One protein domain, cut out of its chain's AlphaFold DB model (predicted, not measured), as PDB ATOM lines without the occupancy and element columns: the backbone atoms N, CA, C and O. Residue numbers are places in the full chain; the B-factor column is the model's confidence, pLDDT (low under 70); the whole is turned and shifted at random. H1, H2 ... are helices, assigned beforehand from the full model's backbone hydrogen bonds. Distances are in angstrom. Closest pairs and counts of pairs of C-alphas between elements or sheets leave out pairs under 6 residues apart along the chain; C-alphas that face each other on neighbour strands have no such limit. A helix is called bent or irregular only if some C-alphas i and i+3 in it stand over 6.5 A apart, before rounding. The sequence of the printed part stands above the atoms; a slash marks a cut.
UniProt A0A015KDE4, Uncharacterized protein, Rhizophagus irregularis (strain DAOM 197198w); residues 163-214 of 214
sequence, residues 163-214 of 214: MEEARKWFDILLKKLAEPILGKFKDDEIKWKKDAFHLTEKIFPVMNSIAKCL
ATOM      1  N   MET A 163      11.366  41.462   2.002       96.12
ATOM      2  CA  MET A 163      11.522  41.436   3.464       96.12
ATOM      3  C   MET A 163      11.598  40.027   4.061       96.12
ATOM      4  O   MET A 163      12.326  39.813   5.028       96.12
ATOM      5  N   GLU A 164      10.885  39.054   3.490       96.38
ATOM      6  CA  GLU A 164      10.957  37.664   3.956       96.38
ATOM      7  C   GLU A 164      12.365  37.083   3.793       96.38
ATOM      8  O   GLU A 164      12.893  36.465   4.717       96.38
ATOM      9  N   GLU A 165      13.005  37.330   2.650       97.69
ATOM     10  CA  GLU A 165      14.381  36.903   2.402       97.69
ATOM     11  C   GLU A 165      15.367  37.672   3.282       97.69
ATOM     12  O   GLU A 165      16.249  37.064   3.888       97.69
ATOM     13  N   ALA A 166      15.173  38.984   3.444       97.06
ATOM     14  CA  ALA A 166      16.000  39.790   4.338       97.06
ATOM     15  C   ALA A 166      15.992  39.234   5.777       97.06
ATOM     16  O   ALA A 166      17.052  39.082   6.383       97.06
ATOM     17  N   ARG A 167      14.817  38.845   6.299       94.75
ATOM     18  CA  ARG A 167      14.679  38.214   7.624       94.75
ATOM     19  C   ARG A 167      15.360  36.847   7.703       94.75
ATOM     20  O   ARG A 167      16.028  36.576   8.698       94.75
ATOM     21  N   LYS A 168      15.252  36.007   6.667       95.31
ATOM     22  CA  LYS A 168      15.950  34.706   6.620       95.31
ATOM     23  C   LYS A 168      17.467  34.881   6.690       95.31
ATOM     24  O   LYS A 168      18.127  34.203   7.473       95.31
ATOM     25  N   TRP A 169      18.023  35.805   5.911       96.88
ATOM     26  CA  TRP A 169      19.461  36.089   5.926       96.88
ATOM     27  C   TRP A 169      19.923  36.746   7.227       96.88
ATOM     28  O   TRP A 169      21.013  36.447   7.715       96.88
ATOM     29  N   PHE A 170      19.078  37.573   7.839       94.06
ATOM     30  CA  PHE A 170      19.348  38.133   9.157       94.06
ATOM     31  C   PHE A 170      19.389  37.050  10.243       94.06
ATOM     32  O   PHE A 170      20.295  37.052  11.075       94.06
ATOM     33  N   ASP A 171      18.476  36.077  10.197       92.44
ATOM     34  CA  ASP A 171      18.500  34.918  11.095       92.44
ATOM     35  C   ASP A 171      19.770  34.070  10.894       92.44
ATOM     36  O   ASP A 171      20.357  33.612  11.877       92.44
ATOM     37  N   ILE A 172      20.241  33.898   9.650       93.25
ATOM     38  CA  ILE A 172      21.527  33.238   9.354       93.25
ATOM     39  C   ILE A 172      22.682  33.986  10.034       93.25
ATOM     40  O   ILE A 172      23.512  33.354  10.692       93.25
ATOM     41  N   LEU A 173      22.729  35.317   9.913       93.00
ATOM     42  CA  LEU A 173      23.763  36.143  10.543       93.00
ATOM     43  C   LEU A 173      23.734  36.032  12.070       93.00
ATOM     44  O   LEU A 173      24.769  35.807  12.696       93.00
ATOM     45  N   LEU A 174      22.543  36.149  12.667       91.50
ATOM     46  CA  LEU A 174      22.351  36.022  14.110       91.50
ATOM     47  C   LEU A 174      22.859  34.677  14.624       91.50
ATOM     48  O   LEU A 174      23.612  34.640  15.596       91.50
ATOM     49  N   LYS A 175      22.485  33.578  13.964       90.56
ATOM     50  CA  LYS A 175      22.945  32.237  14.339       90.56
ATOM     51  C   LYS A 175      24.454  32.102  14.201       90.56
ATOM     52  O   LYS A 175      25.100  31.654  15.143       90.56
ATOM     53  N   LYS A 176      25.030  32.549  13.080       89.56
ATOM     54  CA  LYS A 176      26.481  32.474  12.847       89.56
ATOM     55  C   LYS A 176      27.278  33.195  13.939       89.56
ATOM     56  O   LYS A 176      28.301  32.674  14.372       89.56
ATOM     57  N   LEU A 177      26.788  34.338  14.422       88.50
ATOM     58  CA  LEU A 177      27.436  35.106  15.489       88.50
ATOM     59  C   LEU A 177      27.179  34.534  16.894       88.50
ATOM     60  O   LEU A 177      28.080  34.536  17.735       88.50
ATOM     61  N   ALA A 178      25.961  34.071  17.177       89.62
ATOM     62  CA  ALA A 178      25.550  33.716  18.533       89.62
ATOM     63  C   ALA A 178      25.742  32.232  18.881       89.62
ATOM     64  O   ALA A 178      26.121  31.932  20.015       89.62
ATOM     65  N   GLU A 179      25.545  31.299  17.944       88.56
ATOM     66  CA  GLU A 179      25.666  29.855  18.208       88.56
ATOM     67  C   GLU A 179      27.058  29.416  18.683       88.56
ATOM     68  O   GLU A 179      27.130  28.573  19.583       88.56
ATOM     69  N   PRO A 180      28.176  29.991  18.189       84.88
ATOM     70  CA  PRO A 180      29.494  29.680  18.735       84.88
ATOM     71  C   PRO A 180      29.621  29.977  20.236       84.88
ATOM     72  O   PRO A 180      30.446  29.368  20.915       84.88
ATOM     73  N   ILE A 181      28.814  30.897  20.773       84.75
ATOM     74  CA  ILE A 181      28.906  31.377  22.157       84.75
ATOM     75  C   ILE A 181      27.805  30.773  23.035       84.75
ATOM     76  O   ILE A 181      28.092  30.333  24.149       84.75
ATOM     77  N   LEU A 182      26.564  30.756  22.550       85.62
ATOM     78  CA  LEU A 182      25.382  30.314  23.297       85.62
ATOM     79  C   LEU A 182      25.043  28.834  23.062       85.62
ATOM     80  O   LEU A 182      24.252  28.269  23.812       85.62
ATOM     81  N   GLY A 183      25.688  28.188  22.088       83.69
ATOM     82  CA  GLY A 183      25.317  26.858  21.614       83.69
ATOM     83  C   GLY A 183      24.272  26.923  20.500       83.69
ATOM     84  O   GLY A 183      23.718  27.979  20.208       83.69
ATOM     85  N   LYS A 184      24.024  25.782  19.849       85.25
ATOM     86  CA  LYS A 184      23.056  25.690  18.746       85.25
ATOM     87  C   LYS A 184      21.643  25.982  19.237       85.25
ATOM     88  O   LYS A 184      21.219  25.414  20.245       85.25
ATOM     89  N   PHE A 185      20.913  26.804  18.493       83.94
ATOM     90  CA  PHE A 185      19.514  27.087  18.793       83.94
ATOM     91  C   PHE A 185      18.597  26.043  18.162       83.94
ATOM     92  O   PHE A 185      18.927  25.438  17.140       83.94
ATOM     93  N   LYS A 186      17.428  25.840  18.769       76.88
ATOM     94  CA  LYS A 186      16.327  25.114  18.138       76.88
ATOM     95  C   LYS A 186      15.370  26.129  17.517       76.88
ATOM     96  O   LYS A 186      15.047  27.140  18.139       76.88
ATOM     97  N   ASP A 187      14.965  25.887  16.274       69.56
ATOM     98  CA  ASP A 187      14.235  26.861  15.445       69.56
ATOM     99  C   ASP A 187      12.835  27.218  15.964       69.56
ATOM    100  O   ASP A 187      12.278  28.248  15.587       69.56
ATOM    101  N   ASP A 188      12.293  26.402  16.861       65.88
ATOM    102  CA  ASP A 188      10.985  26.525  17.500       65.88
ATOM    103  C   ASP A 188      10.966  27.460  18.727       65.88
ATOM    104  O   ASP A 188       9.895  27.862  19.185       65.88
ATOM    105  N   GLU A 189      12.123  27.876  19.252       63.72
ATOM    106  CA  GLU A 189      12.185  28.688  20.471       63.72
ATOM    107  C   GLU A 189      12.237  30.200  20.183       63.72
ATOM    108  O   GLU A 189      13.303  30.777  20.028       63.72
ATOM    109  N   ILE A 190      11.112  30.925  20.241       68.38
ATOM    110  CA  ILE A 190      11.086  32.410  20.109       68.38
ATOM    111  C   ILE A 190      12.126  33.110  21.018       68.38
ATOM    112  O   ILE A 190      12.655  34.175  20.691       68.38
ATOM    113  N   LYS A 191      12.456  32.487  22.154       78.12
ATOM    114  CA  LYS A 191      13.441  32.970  23.122       78.12
ATOM    115  C   LYS A 191      14.859  33.090  22.545       78.12
ATOM    116  O   LYS A 191      15.561  34.033  22.913       78.12
ATOM    117  N   TRP A 192      15.257  32.222  21.608       86.06
ATOM    118  CA  TRP A 192      16.627  32.212  21.087       86.06
ATOM    119  C   TRP A 192      16.985  33.518  20.382       86.06
ATOM    120  O   TRP A 192      18.092  34.023  20.559       86.06
ATOM    121  N   LYS A 193      16.039  34.115  19.644       87.00
ATOM    122  CA  LYS A 193      16.274  35.374  18.925       87.00
ATOM    123  C   LYS A 193      16.603  36.512  19.874       87.00
ATOM    124  O   LYS A 193      17.478  37.308  19.566       87.00
ATOM    125  N   LYS A 194      15.940  36.584  21.031       86.69
ATOM    126  CA  LYS A 194      16.187  37.637  22.026       86.69
ATOM    127  C   LYS A 194      17.587  37.515  22.628       86.69
ATOM    128  O   LYS A 194      18.297  38.516  22.721       86.69
ATOM    129  N   ASP A 195      17.978  36.298  22.995       87.06
ATOM    130  CA  ASP A 195      19.281  36.022  23.604       87.06
ATOM    131  C   ASP A 195      20.421  36.207  22.586       87.06
ATOM    132  O   ASP A 195      21.426  36.858  22.884       87.06
ATOM    133  N   ALA A 196      20.229  35.717  21.354       89.56
ATOM    134  CA  ALA A 196      21.144  35.937  20.239       89.56
ATOM    135  C   ALA A 196      21.277  37.427  19.919       89.56
ATOM    136  O   ALA A 196      22.395  37.930  19.837       89.56
ATOM    137  N   PHE A 197      20.156  38.146  19.814       87.56
ATOM    138  CA  PHE A 197      20.154  39.573  19.519       87.56
ATOM    139  C   PHE A 197      20.973  40.333  20.556       87.56
ATOM    140  O   PHE A 197      21.969  40.942  20.176       87.56
ATOM    141  N   HIS A 198      20.658  40.178  21.850       87.50
ATOM    142  CA  HIS A 198      21.369  40.834  22.955       87.50
ATOM    143  C   HIS A 198      22.889  40.602  22.933       87.50
ATOM    144  O   HIS A 198      23.676  41.497  23.252       87.50
ATOM    145  N   LEU A 199      23.318  39.394  22.565       87.94
ATOM    146  CA  LEU A 199      24.731  39.080  22.399       87.94
ATOM    147  C   LEU A 199      25.326  39.785  21.172       87.94
ATOM    148  O   LEU A 199      26.384  40.409  21.272       87.94
ATOM    149  N   THR A 200      24.651  39.711  20.024       87.19
ATOM    150  CA  THR A 200      25.122  40.342  18.784       87.19
ATOM    151  C   THR A 200      25.160  41.866  18.863       87.19
ATOM    152  O   THR A 200      26.050  42.445  18.249       87.19
ATOM    153  N   GLU A 201      24.331  42.519  19.691       84.06
ATOM    154  CA  GLU A 201      24.421  43.973  19.936       84.06
ATOM    155  C   GLU A 201      25.806  44.382  20.458       84.06
ATOM    156  O   GLU A 201      26.276  45.488  20.198       84.06
ATOM    157  N   LYS A 202      26.465  43.490  21.208       85.94
ATOM    158  CA  LYS A 202      27.776  43.736  21.821       85.94
ATOM    159  C   LYS A 202      28.935  43.394  20.888       85.94
ATOM    160  O   LYS A 202      29.994  44.003  20.995       85.94
ATOM    161  N   ILE A 203      28.751  42.409  20.007       84.50
ATOM    162  CA  ILE A 203      29.814  41.868  19.141       84.50
ATOM    163  C   ILE A 203      29.807  42.534  17.763       84.50
ATOM    164  O   ILE A 203      30.864  42.791  17.191       84.50
ATOM    165  N   PHE A 204      28.623  42.835  17.234       82.88
ATOM    166  CA  PHE A 204      28.432  43.422  15.913       82.88
ATOM    167  C   PHE A 204      27.326  44.500  15.957       82.88
ATOM    168  O   PHE A 204      26.239  44.306  15.406       82.88
ATOM    169  N   PRO A 205      27.579  45.663  16.604       83.12
ATOM    170  CA  PRO A 205      26.540  46.645  16.956       83.12
ATOM    171  C   PRO A 205      25.732  47.199  15.773       83.12
ATOM    172  O   PRO A 205      24.592  47.634  15.936       83.12
ATOM    173  N   VAL A 206      26.305  47.165  14.566       81.69
ATOM    174  CA  VAL A 206      25.655  47.579  13.311       81.69
ATOM    175  C   VAL A 206      24.347  46.814  13.038       81.69
ATOM    176  O   VAL A 206      23.446  47.359  12.397       81.69
ATOM    177  N   MET A 207      24.185  45.608  13.594       79.31
ATOM    178  CA  MET A 207      22.951  44.813  13.507       79.31
ATOM    179  C   MET A 207      21.715  45.548  14.030       79.31
ATOM    180  O   MET A 207      20.626  45.394  13.477       79.31
ATOM    181  N   ASN A 208      21.873  46.383  15.058       76.25
ATOM    182  CA  ASN A 208      20.753  47.023  15.748       76.25
ATOM    183  C   ASN A 208      20.011  48.028  14.876       76.25
ATOM    184  O   ASN A 208      18.794  48.182  14.989       76.25
ATOM    185  N   SER A 209      20.744  48.720  14.009       79.88
ATOM    186  CA  SER A 209      20.158  49.683  13.083       79.88
ATOM    187  C   SER A 209      19.274  48.985  12.052       79.88
ATOM    188  O   SER A 209      18.214  49.500  11.719       79.88
ATOM    189  N   ILE A 210      19.676  47.794  11.599       80.56
ATOM    190  CA  ILE A 210      18.964  47.042  10.560       80.56
ATOM    191  C   ILE A 210      17.826  46.203  11.118       80.56
ATOM    192  O   ILE A 210      16.798  46.088  10.462       80.56
ATOM    193  N   ALA A 211      17.938  45.697  12.345       81.00
ATOM    194  CA  ALA A 211      16.835  44.999  12.998       81.00
ATOM    195  C   ALA A 211      15.557  45.851  13.077       81.00
ATOM    196  O   ALA A 211      14.460  45.318  13.000       81.00
ATOM    197  N   LYS A 212      15.691  47.181  13.175       79.88
ATOM    198  CA  LYS A 212      14.558  48.121  13.145       79.88
ATOM    199  C   LYS A 212      13.908  48.253  11.767       79.88
ATOM    200  O   LYS A 212      12.788  48.744  11.673       79.88
ATOM    201  N   CYS A 213      14.628  47.885  10.712       77.69
ATOM    202  CA  CYS A 213      14.158  47.924   9.334       77.69
ATOM    203  C   CYS A 213      13.520  46.602   8.886       77.69
ATOM    204  O   CYS A 213      12.936  46.587   7.807       77.69
ATOM    205  N   LEU A 214      13.652  45.521   9.669       81.75
ATOM    206  CA  LEU A 214      13.188  44.164   9.355       81.75
ATOM    207  C   LEU A 214      11.863  43.832  10.031       81.75
ATOM    208  O   LEU A 214      11.049  43.161   9.352       81.75
TER     209      LEU A 214
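Overview. This is residues 163 to 214 of the 214 residues of an uncharacterized protein of Rhizophagus irregularis (strain DAOM 197198w) (UniProt A0A015KDE4). A long, kinked helix, H1, is crossed near its far end at about a right angle by a second helix, H2, and the chain then turns into a short helix, H3, which heads back toward the beginning of H1. The two ends of the printed part lie close together, and residues 186 to 191, in the link and the first turn of H2, stick out. The printed part has 52 residues, with three named helices in the order H1, H2, H3 and no named strand; its class is all helix. It is compact, with a radius of gyration of the C-alphas of 10.4 A, and the C-alphas span 26 by 23 by 16 A.

Arrangement. Start with H1, residues 163 to 182, and look near residue 176, where it has a kink of 33 degrees. Go on to H2, residues 190 to 203, which touches H1; their closest C-alphas are those of Ala 178 and Ala 196, 5.2 A apart. H1 touches H2 with residues 174 to 182 alone. The line of H1 is a rough one, and it stands about perpendicular to that of H2, at 73 degrees. Next comes H3, residues 207 to 211. H2 and H3 only just touch, with 3 pairs of C-alphas within 8 A, and they touch only at the corner by their link; the closest C-alphas are those of Glu 201 and Asn 208, 6.3 A apart, and H2 takes part with residues 200 to 201 alone. H1 and H3 are near each other, with 6 pairs of C-alphas within 10 A. In the backbone, every O i to N i+4 pair of H3 is within hydrogen-bond range, against 14 of 16 in H1 and 8 of 10 in H2.

Along the chain. Find C-alpha 163 at (11.522, 41.436, 3.464); from there H1 runs 26.6 A to C-alpha 182 at (25.382, 30.314, 23.297). H1 is only just irregular: C-alphas 177 and 180 are 6.6 A apart. Pick up H2 at C-alpha 190, (11.086, 32.410, 20.109), and follow it for 21.0 A to C-alpha 203. H2 is neither bent nor irregular, but only just: C-alphas 190 and 193 are 6.1 A apart. H3 spans 6.1 A and ends at C-alpha 211, (16.835, 44.999, 12.998).

Size, cuts and confidence. The two C-alphas farthest apart are those of Met 163 and Ile 181, 27.4 A, while those of Met 163 and Leu 214, the chain's last residue, are 6.7 A apart. The printed part has no cut. The link from H1 to H2 is short, with 7 residues, and the link from H2 to H3 is tight, with 3. Residues 186 to 191, of which 190 to 191 belong to H2, stand free. The mean pLDDT of the printed part is 85.4; look for the values under 70 at residues 187 to 190.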